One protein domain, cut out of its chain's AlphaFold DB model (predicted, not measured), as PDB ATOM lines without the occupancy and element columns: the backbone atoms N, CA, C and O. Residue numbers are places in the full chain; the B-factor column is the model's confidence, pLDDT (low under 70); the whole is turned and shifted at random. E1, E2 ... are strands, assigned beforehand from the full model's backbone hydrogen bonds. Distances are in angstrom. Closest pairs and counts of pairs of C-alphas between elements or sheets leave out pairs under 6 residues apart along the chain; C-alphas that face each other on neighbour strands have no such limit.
ATOM      1  N   ILE A 447      -6.002 -18.710  44.556       81.19
ATOM      2  CA  ILE A 447      -7.061 -18.208  45.440       81.19
ATOM      3  C   ILE A 447      -7.774 -17.049  44.739       81.19
ATOM      4  O   ILE A 447      -8.992 -17.061  44.585       81.19
ATOM      5  N   GLU A 448      -6.986 -16.089  44.256       79.69
ATOM      6  CA  GLU A 448      -7.447 -14.831  43.676       79.69
ATOM      7  C   GLU A 448      -6.490 -14.363  42.568       79.69
ATOM      8  O   GLU A 448      -5.305 -14.712  42.556       79.69
ATOM      9  N   GLN A 449      -6.999 -13.594  41.607       84.25
ATOM     10  CA  GLN A 449      -6.196 -12.964  40.561       84.25
ATOM     11  C   GLN A 449      -6.809 -11.623  40.148       84.25
ATOM     12  O   GLN A 449      -8.024 -11.520  39.985       84.25
ATOM     13  N   GLY A 450      -5.964 -10.621  39.925       83.69
ATOM     14  CA  GLY A 450      -6.402  -9.259  39.634       83.69
ATOM     15  C   GLY A 450      -5.331  -8.421  38.944       83.69
ATOM     16  O   GLY A 450      -4.340  -8.945  38.427       83.69
ATOM     17  N   TYR A 451      -5.540  -7.106  38.946       83.38
ATOM     18  CA  TYR A 451      -4.580  -6.115  38.468       83.38
ATOM     19  C   TYR A 451      -4.241  -5.155  39.597       83.38
ATOM     20  O   TYR A 451      -5.129  -4.761  40.342       83.38
ATOM     21  N   LEU A 452      -2.978  -4.757  39.690       83.69
ATOM     22  CA  LEU A 452      -2.529  -3.735  40.630       83.69
ATOM     23  C   LEU A 452      -1.663  -2.700  39.918       83.69
ATOM     24  O   LEU A 452      -1.114  -2.961  38.847       83.69
ATOM     25  N   ILE A 453      -1.541  -1.523  40.516       82.44
ATOM     26  CA  ILE A 453      -0.622  -0.476  40.089       82.44
ATOM     27  C   ILE A 453       0.676  -0.636  40.880       82.44
ATOM     28  O   ILE A 453       0.651  -0.688  42.109       82.44
ATOM     29  N   PHE A 454       1.800  -0.687  40.174       82.00
ATOM     30  CA  PHE A 454       3.150  -0.692  40.736       82.00
ATOM     31  C   PHE A 454       4.046   0.139  39.808       82.00
ATOM     32  O   PHE A 454       3.929   0.034  38.593       82.00
ATOM     33  N   ASN A 455       4.865   1.043  40.356       73.75
ATOM     34  CA  ASN A 455       5.679   2.007  39.587       73.75
ATOM     35  C   ASN A 455       4.904   2.823  38.527       73.75
ATOM     36  O   ASN A 455       5.455   3.224  37.507       73.75
ATOM     37  N   ALA A 456       3.615   3.085  38.787       74.12
ATOM     38  CA  ALA A 456       2.646   3.678  37.855       74.12
ATOM     39  C   ALA A 456       2.328   2.849  36.586       74.12
ATOM     40  O   ALA A 456       1.549   3.307  35.749       74.12
ATOM     41  N   GLU A 457       2.827   1.615  36.473       77.25
ATOM     42  CA  GLU A 457       2.382   0.632  35.481       77.25
ATOM     43  C   GLU A 457       1.256  -0.262  36.029       77.25
ATOM     44  O   GLU A 457       1.118  -0.461  37.239       77.25
ATOM     45  N   GLN A 458       0.436  -0.819  35.130       83.81
ATOM     46  CA  GLN A 458      -0.590  -1.805  35.477       83.81
ATOM     47  C   GLN A 458      -0.005  -3.221  35.388       83.81
ATOM     48  O   GLN A 458       0.097  -3.802  34.305       83.81
ATOM     49  N   CYS A 459       0.325  -3.796  36.539       85.94
ATOM     50  CA  CYS A 459       0.732  -5.190  36.675       85.94
ATOM     51  C   CYS A 459      -0.487  -6.107  36.872       85.94
ATOM     52  O   CYS A 459      -1.580  -5.663  37.232       85.94
ATOM     53  N   SER A 460      -0.298  -7.413  36.684       88.38
ATOM     54  CA  SER A 460      -1.276  -8.435  37.091       88.38
ATOM     55  C   SER A 460      -0.739  -9.263  38.256       88.38
ATOM     56  O   SER A 460       0.472  -9.433  38.384       88.38
ATOM     57  N   PHE A 461      -1.611  -9.779  39.121       89.44
ATOM     58  CA  PHE A 461      -1.202 -10.586  40.275       89.44
ATOM     59  C   PHE A 461      -2.026 -11.866  40.423       89.44
ATOM     60  O   PHE A 461      -3.151 -11.963  39.928       89.44
ATOM     61  N   LYS A 462      -1.437 -12.865  41.093       89.44
ATOM     62  CA  LYS A 462      -2.062 -14.149  41.437       89.44
ATOM     63  C   LYS A 462      -1.683 -14.554  42.854       89.44
ATOM     64  O   LYS A 462      -0.495 -14.665  43.166       89.44
ATOM     65  N   VAL A 463      -2.694 -14.799  43.674       85.88
ATOM     66  CA  VAL A 463      -2.572 -15.219  45.071       85.88
ATOM     67  C   VAL A 463      -2.657 -16.742  45.143       85.88
ATOM     68  O   VAL A 463      -3.521 -17.360  44.517       85.88
ATOM     69  N   TYR A 464      -1.756 -17.345  45.904       85.38
ATOM     70  CA  TYR A 464      -1.698 -18.763  46.251       85.38
ATOM     71  C   TYR A 464      -1.606 -18.866  47.776       85.38
ATOM     72  O   TYR A 464      -1.276 -17.880  48.431       85.38
ATOM     73  N   MET A 465      -1.827 -20.051  48.354       81.19
ATOM     74  CA  MET A 465      -1.666 -20.210  49.805       81.19
ATOM     75  C   MET A 465      -0.247 -19.807  50.245       81.19
ATOM     76  O   MET A 465       0.743 -20.313  49.712       81.19
ATOM     77  N   GLY A 466      -0.168 -18.861  51.181       79.94
ATOM     78  CA  GLY A 466       1.059 -18.287  51.732       79.94
ATOM     79  C   GLY A 466       1.919 -17.431  50.790       79.94
ATOM     80  O   GLY A 466       3.069 -17.176  51.140       79.94
ATOM     81  N   ARG A 467       1.457 -17.028  49.591       86.25
ATOM     82  CA  ARG A 467       2.264 -16.184  48.676       86.25
ATOM     83  C   ARG A 467       1.473 -15.501  47.562       86.25
ATOM     84  O   ARG A 467       0.563 -16.082  46.973       86.25
ATOM     85  N   THR A 468       1.955 -14.339  47.131       88.44
ATOM     86  CA  THR A 468       1.445 -13.620  45.954       88.44
ATOM     87  C   THR A 468       2.536 -13.437  44.898       88.44
ATOM     88  O   THR A 468       3.645 -12.985  45.191       88.44
ATOM     89  N   PHE A 469       2.232 -13.782  43.644       89.94
ATOM     90  CA  PHE A 469       3.096 -13.534  42.485       89.94
ATOM     91  C   PHE A 469       2.568 -12.356  41.669       89.94
ATOM     92  O   PHE A 469       1.369 -12.284  41.391       89.94
ATOM     93  N   ILE A 470       3.469 -11.466  41.251       88.38
ATOM     94  CA  ILE A 470       3.144 -10.261  40.479       88.38
ATOM     95  C   ILE A 470       3.900 -10.305  39.153       88.38
ATOM     96  O   ILE A 470       5.076 -10.684  39.105       88.38
ATOM     97  N   TYR A 471       3.205  -9.934  38.085       86.00
ATOM     98  CA  TYR A 471       3.635 -10.066  36.702       86.00
ATOM     99  C   TYR A 471       3.532  -8.725  35.968       86.00
ATOM    100  O   TYR A 471       2.560  -7.989  36.158       86.00
ATOM    101  N   ASP A 472       4.509  -8.443  35.107       82.25
ATOM    102  CA  ASP A 472       4.500  -7.275  34.221       82.25
ATOM    103  C   ASP A 472       3.365  -7.337  33.173       82.25
ATOM    104  O   ASP A 472       2.634  -8.326  33.050       82.25
ATOM    105  N   ALA A 473       3.243  -6.279  32.365       77.44
ATOM    106  CA  ALA A 473       2.289  -6.207  31.256       77.44
ATOM    107  C   ALA A 473       2.530  -7.252  30.136       77.44
ATOM    108  O   ALA A 473       1.685  -7.412  29.252       77.44
ATOM    109  N   PHE A 474       3.654  -7.979  30.164       79.12
ATOM    110  CA  PHE A 474       4.010  -9.043  29.220       79.12
ATOM    111  C   PHE A 474       3.797 -10.460  29.794       79.12
ATOM    112  O   PHE A 474       3.907 -11.440  29.056       79.12
ATOM    113  N   GLY A 475       3.456 -10.584  31.082       74.75
ATOM    114  CA  GLY A 475       3.247 -11.850  31.788       74.75
ATOM    115  C   GLY A 475       4.504 -12.468  32.418       74.75
ATOM    116  O   GLY A 475       4.440 -13.609  32.882       74.75
ATOM    117  N   ASN A 476       5.637 -11.759  32.470       82.31
ATOM    118  CA  ASN A 476       6.828 -12.202  33.198       82.31
ATOM    119  C   ASN A 476       6.647 -11.937  34.696       82.31
ATOM    120  O   ASN A 476       6.213 -10.854  35.080       82.31
ATOM    121  N   LYS A 477       7.013 -12.888  35.567       85.81
ATOM    122  CA  LYS A 477       6.950 -12.669  37.021       85.81
ATOM    123  C   LYS A 477       8.077 -11.729  37.462       85.81
ATOM    124  O   LYS A 477       9.230 -12.157  37.498       85.81
ATOM    125  N   ILE A 478       7.727 -10.504  37.842       86.31
ATOM    126  CA  ILE A 478       8.665  -9.480  38.329       86.31
ATOM    127  C   ILE A 478       8.894  -9.559  39.840       86.31
ATOM    128  O   ILE A 478      10.001  -9.303  40.302       86.31
ATOM    129  N   LEU A 479       7.886  -9.974  40.620       87.50
ATOM    130  CA  LEU A 479       7.971  -9.970  42.082       87.50
ATOM    131  C   LEU A 479       7.279 -11.176  42.734       87.50
ATOM    132  O   LEU A 479       6.475 -11.900  42.138       87.50
ATOM    133  N   THR A 480       7.640 -11.436  43.986       89.12
ATOM    134  CA  THR A 480       7.004 -12.412  44.871       89.12
ATOM    135  C   THR A 480       6.953 -11.833  46.274       89.12
ATOM    136  O   THR A 480       7.977 -11.391  46.785       89.12
ATOM    137  N   ILE A 481       5.763 -11.837  46.865       87.94
ATOM    138  CA  ILE A 481       5.504 -11.455  48.252       87.94
ATOM    139  C   ILE A 481       5.142 -12.744  48.996       87.94
ATOM    140  O   ILE A 481       4.353 -13.541  48.488       87.94
ATOM    141  N   GLU A 482       5.734 -12.974  50.167       86.00
ATOM    142  CA  GLU A 482       5.549 -14.197  50.976       86.00
ATOM    143  C   GLU A 482       4.337 -14.090  51.927       86.00
ATOM    144  O   GLU A 482       4.337 -14.627  53.028       86.00
ATOM    145  N   ASP A 483       3.300 -13.388  51.459       84.31
ATOM    146  CA  ASP A 483       2.013 -13.159  52.116       84.31
ATOM    147  C   ASP A 483       0.870 -13.257  51.081       84.31
ATOM    148  O   ASP A 483       1.061 -13.069  49.868       84.31
ATOM    149  N   GLU A 484      -0.336 -13.550  51.565       86.31
ATOM    150  CA  GLU A 484      -1.575 -13.533  50.778       86.31
ATOM    151  C   GLU A 484      -2.114 -12.094  50.697       86.31
ATOM    152  O   GLU A 484      -2.665 -11.581  51.674       86.31
ATOM    153  N   LEU A 485      -1.957 -11.433  49.538       81.94
ATOM    154  CA  LEU A 485      -2.595 -10.135  49.297       81.94
ATOM    155  C   LEU A 485      -4.112 -10.324  49.173       81.94
ATOM    156  O   LEU A 485      -4.571 -11.205  48.449       81.94
ATOM    157  N   ILE A 486      -4.872  -9.476  49.865       79.06
ATOM    158  CA  ILE A 486      -6.344  -9.445  49.888       79.06
ATOM    159  C   ILE A 486      -6.826  -7.988  49.795       79.06
ATOM    160  O   ILE A 486      -6.023  -7.077  49.989       79.06
ATOM    161  N   ASP A 487      -8.130  -7.764  49.601       70.00
ATOM    162  CA  ASP A 487      -8.809  -6.445  49.559       70.00
ATOM    163  C   ASP A 487      -8.799  -5.658  50.906       70.00
ATOM    164  O   ASP A 487      -9.794  -5.068  51.334       70.00
ATOM    165  N   ALA A 488      -7.673  -5.635  51.620       73.62
ATOM    166  CA  ALA A 488      -7.458  -4.872  52.846       73.62
ATOM    167  C   ALA A 488      -6.041  -4.265  52.865       73.62
ATOM    168  O   ALA A 488      -5.113  -4.880  52.339       73.62
ATOM    169  N   PRO A 489      -5.829  -3.092  53.495       79.88
ATOM    170  CA  PRO A 489      -4.493  -2.526  53.644       79.88
ATOM    171  C   PRO A 489      -3.554  -3.480  54.395       79.88
ATOM    172  O   PRO A 489      -3.848  -3.902  55.515       79.88
ATOM    173  N   GLN A 490      -2.416  -3.793  53.782       84.44
ATOM    174  CA  GLN A 490      -1.388  -4.685  54.317       84.44
ATOM    175  C   GLN A 490      -0.009  -4.039  54.197       84.44
ATOM    176  O   GLN A 490       0.259  -3.279  53.266       84.44
ATOM    177  N   SER A 491       0.898  -4.387  55.102       87.12
ATOM    178  CA  SER A 491       2.315  -4.067  54.960       87.12
ATOM    179  C   SER A 491       3.185  -5.146  55.589       87.12
ATOM    180  O   SER A 491       2.811  -5.773  56.581       87.12
ATOM    181  N   GLY A 492       4.351  -5.371  54.992       85.94
ATOM    182  CA  GLY A 492       5.235  -6.471  55.357       85.94
ATOM    183  C   GLY A 492       6.627  -6.313  54.757       85.94
ATOM    184  O   GLY A 492       6.999  -5.240  54.274       85.94
ATOM    185  N   LYS A 493       7.416  -7.387  54.801       87.19
ATOM    186  CA  LYS A 493       8.757  -7.432  54.204       87.19
ATOM    187  C   LYS A 493       8.724  -8.124  52.847       87.19
ATOM    188  O   LYS A 493       7.964  -9.062  52.639       87.19
ATOM    189  N   VAL A 494       9.577  -7.674  51.937       88.25
ATOM    190  CA  VAL A 494       9.753  -8.269  50.610       88.25
ATOM    191  C   VAL A 494      11.229  -8.218  50.212       88.25
ATOM    192  O   VAL A 494      11.971  -7.343  50.659       88.25
ATOM    193  N   ILE A 495      11.672  -9.166  49.386       85.25
ATOM    194  CA  ILE A 495      13.034  -9.190  48.844       85.25
ATOM    195  C   ILE A 495      12.974  -8.871  47.349       85.25
ATOM    196  O   ILE A 495      12.599  -9.720  46.540       85.25
ATOM    197  N   VAL A 496      13.380  -7.657  46.975       83.06
ATOM    198  CA  VAL A 496      13.444  -7.213  45.574       83.06
ATOM    199  C   VAL A 496      14.877  -7.351  45.082       83.06
ATOM    200  O   VAL A 496      15.781  -6.739  45.637       83.06
ATOM    201  N   ASN A 497      15.120  -8.200  44.081       81.69
ATOM    202  CA  ASN A 497      16.453  -8.424  43.496       81.69
ATOM    203  C   ASN A 497      17.595  -8.650  44.531       81.69
ATOM    204  O   ASN A 497      18.736  -8.240  44.327       81.69
ATOM    205  N   LYS A 498      17.289  -9.353  45.640       79.56
ATOM    206  CA  LYS A 498      18.162  -9.621  46.816       79.56
ATOM    207  C   LYS A 498      18.381  -8.445  47.787       79.56
ATOM    208  O   LYS A 498      19.183  -8.581  48.707       79.56
ATOM    209  N   ILE A 499      17.671  -7.334  47.620       78.88
ATOM    210  CA  ILE A 499      17.611  -6.215  48.568       78.88
ATOM    211  C   ILE A 499      16.407  -6.429  49.494       78.88
ATOM    212  O   ILE A 499      15.316  -6.749  49.025       78.88
ATOM    213  N   GLU A 500      16.601  -6.272  50.805       84.25
ATOM    214  CA  GLU A 500      15.505  -6.290  51.782       84.25
ATOM    215  C   GLU A 500      14.758  -4.949  51.763       84.25
ATOM    216  O   GLU A 500      15.367  -3.882  51.864       84.25
ATOM    217  N   ALA A 501      13.436  -5.016  51.630       87.25
ATOM    218  CA  ALA A 501      12.549  -3.874  51.468       87.25
ATOM    219  C   ALA A 501      11.244  -4.077  52.258       87.25
ATOM    220  O   ALA A 501      10.904  -5.195  52.656       87.25
ATOM    221  N   THR A 502      10.494  -2.999  52.471       88.06
ATOM    222  CA  THR A 502       9.122  -3.058  52.989       88.06
ATOM    223  C   THR A 502       8.124  -2.818  51.867       88.06
ATOM    224  O   THR A 502       8.348  -1.972  51.002       88.06
ATOM    225  N   TYR A 503       7.015  -3.555  51.877       88.81
ATOM    226  CA  TYR A 503       5.888  -3.299  50.985       88.81
ATOM    227  C   TYR A 503       4.706  -2.709  51.758       88.81
ATOM    228  O   TYR A 503       4.491  -3.023  52.929       88.81
ATOM    229  N   GLU A 504       3.932  -1.876  51.075       87.69
ATOM    230  CA  GLU A 504       2.631  -1.359  51.488       87.69
ATOM    231  C   GLU A 504       1.656  -1.635  50.338       87.69
ATOM    232  O   GLU A 504       1.860  -1.170  49.217       87.69
ATOM    233  N   PHE A 505       0.616  -2.424  50.598       84.38
ATOM    234  CA  PHE A 505      -0.460  -2.713  49.653       84.38
ATOM    235  C   PHE A 505      -1.755  -2.073  50.154       84.38
ATOM    236  O   PHE A 505      -2.068  -2.140  51.344       84.38
ATOM    237  N   THR A 506      -2.507  -1.406  49.280       82.69
ATOM    238  CA  THR A 506      -3.787  -0.769  49.629       82.69
ATOM    239  C   THR A 506      -4.710  -0.749  48.419       82.69
ATOM    240  O   THR A 506      -4.373  -0.162  47.393       82.69
ATOM    241  N   GLU A 507      -5.882  -1.376  48.557       78.00
ATOM    242  CA  GLU A 507      -6.873  -1.600  47.493       78.00
ATOM    243  C   GLU A 507      -6.274  -2.309  46.268       78.00
ATOM    244  O   GLU A 507      -6.291  -3.528  46.194       78.00
ATOM    245  N   ASN A 508      -5.733  -1.552  45.310       80.44
ATOM    246  CA  ASN A 508      -5.070  -2.068  44.111       80.44
ATOM    247  C   ASN A 508      -3.728  -1.358  43.842       80.44
ATOM    248  O   ASN A 508      -3.218  -1.405  42.727       80.44
ATOM    249  N   LEU A 509      -3.152  -0.669  44.830       82.94
ATOM    250  CA  LEU A 509      -1.852  -0.003  44.734       82.94
ATOM    251  C   LEU A 509      -0.818  -0.765  45.568       82.94
ATOM    252  O   LEU A 509      -1.021  -0.978  46.764       82.94
ATOM    253  N   LEU A 510       0.301  -1.135  44.942       85.31
ATOM    254  CA  LEU A 510       1.480  -1.663  45.618       85.31
ATOM    255  C   LEU A 510       2.586  -0.608  45.629       85.31
ATOM    256  O   LEU A 510       2.966  -0.060  44.594       85.31
ATOM    257  N   ILE A 511       3.131  -0.367  46.812       86.88
ATOM    258  CA  ILE A 511       4.257   0.522  47.068       86.88
ATOM    259  C   ILE A 511       5.363  -0.320  47.704       86.88
ATOM    260  O   ILE A 511       5.091  -1.115  48.602       86.88
ATOM    261  N   ILE A 512       6.612  -0.147  47.269       87.31
ATOM    262  CA  ILE A 512       7.772  -0.802  47.884       87.31
ATOM    263  C   ILE A 512       8.808   0.256  48.221       87.31
ATOM    264  O   ILE A 512       9.091   1.128  47.400       87.31
ATOM    265  N   LYS A 513       9.364   0.181  49.431       84.62
ATOM    266  CA  LYS A 513      10.364   1.112  49.949       84.62
ATOM    267  C   LYS A 513      11.603   0.356  50.411       84.62
ATOM    268  O   LYS A 513      11.500  -0.713  51.010       84.62
ATOM    269  N   ASN A 514      12.782   0.917  50.162       84.62
ATOM    270  CA  ASN A 514      14.012   0.433  50.785       84.62
ATOM    271  C   ASN A 514      14.033   0.760  52.296       84.62
ATOM    272  O   ASN A 514      13.155   1.448  52.820       84.62
TER     273      ASN A 514
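AT A GLANCE: This is residues 447 to 514 of the 624 residues of an uncharacterized protein of Flavobacteria bacterium (strain BBFL7) (UniProt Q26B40). Two strongly twisted sheets, E1 E2 E3 E4 and E5 E6 E7, face each other with their strands crossed, a small sandwich. Its sides are partly closed, where E1 comes close to E7 and E4 to E5. The printed part has 68 residues with seven named strands, E1 to E7 along the chain, and no named helix; both sheets are antiparallel, in chain order, and the class is all strand. It is compact and rounded, with a radius of gyration of the C-alphas of 10.8 A and spans of 25 by 24 by 20 A.

IN THESE COORDINATES: Find C-alpha 448 at (-7.447, -14.831, 43.676); from there E1 runs 17.9 A to residue 454. Next read E2, residues 457 to 464, 22.6 A; E3, residues 467 to 471; and E4, residues 477 to 481. Pick up E5 at residues 490 to 496, 17.4 A, and E6 at 499 to 506, 22.1 A. E7, residues 509 to 514, ends at C-alpha 514, (14.012, 0.433, 50.785).

HOW THE PARTS SIT: E1 to E4 form a meander, each strand the antiparallel neighbour of the one before: look for N 452 and O 459 at 3.0 A, N 462 and O 469 at 2.9 A, and N 468 and O 481 at 2.9 A. E5 to E7 form another, with N 494 and O 501 at 2.9 A and N 504 and O 511 at 2.8 A. The two sheets' strands stand at 78 degrees. The closest C-alphas of E1 and E7, Ile 453 and Leu 509, are 4.8 A apart; those of E4 and E5, Ile 481 and Val 494, 5.8 A. E2 and E6 are apart.

THE WHOLE: The C-alphas farthest apart, Ile 447 and Asn 514, are 28.6 A apart. The printed part has no cut and no long link; E4 to E5 is short. Mean pLDDT of the printed part is 83.6, and no printed residue is under 70.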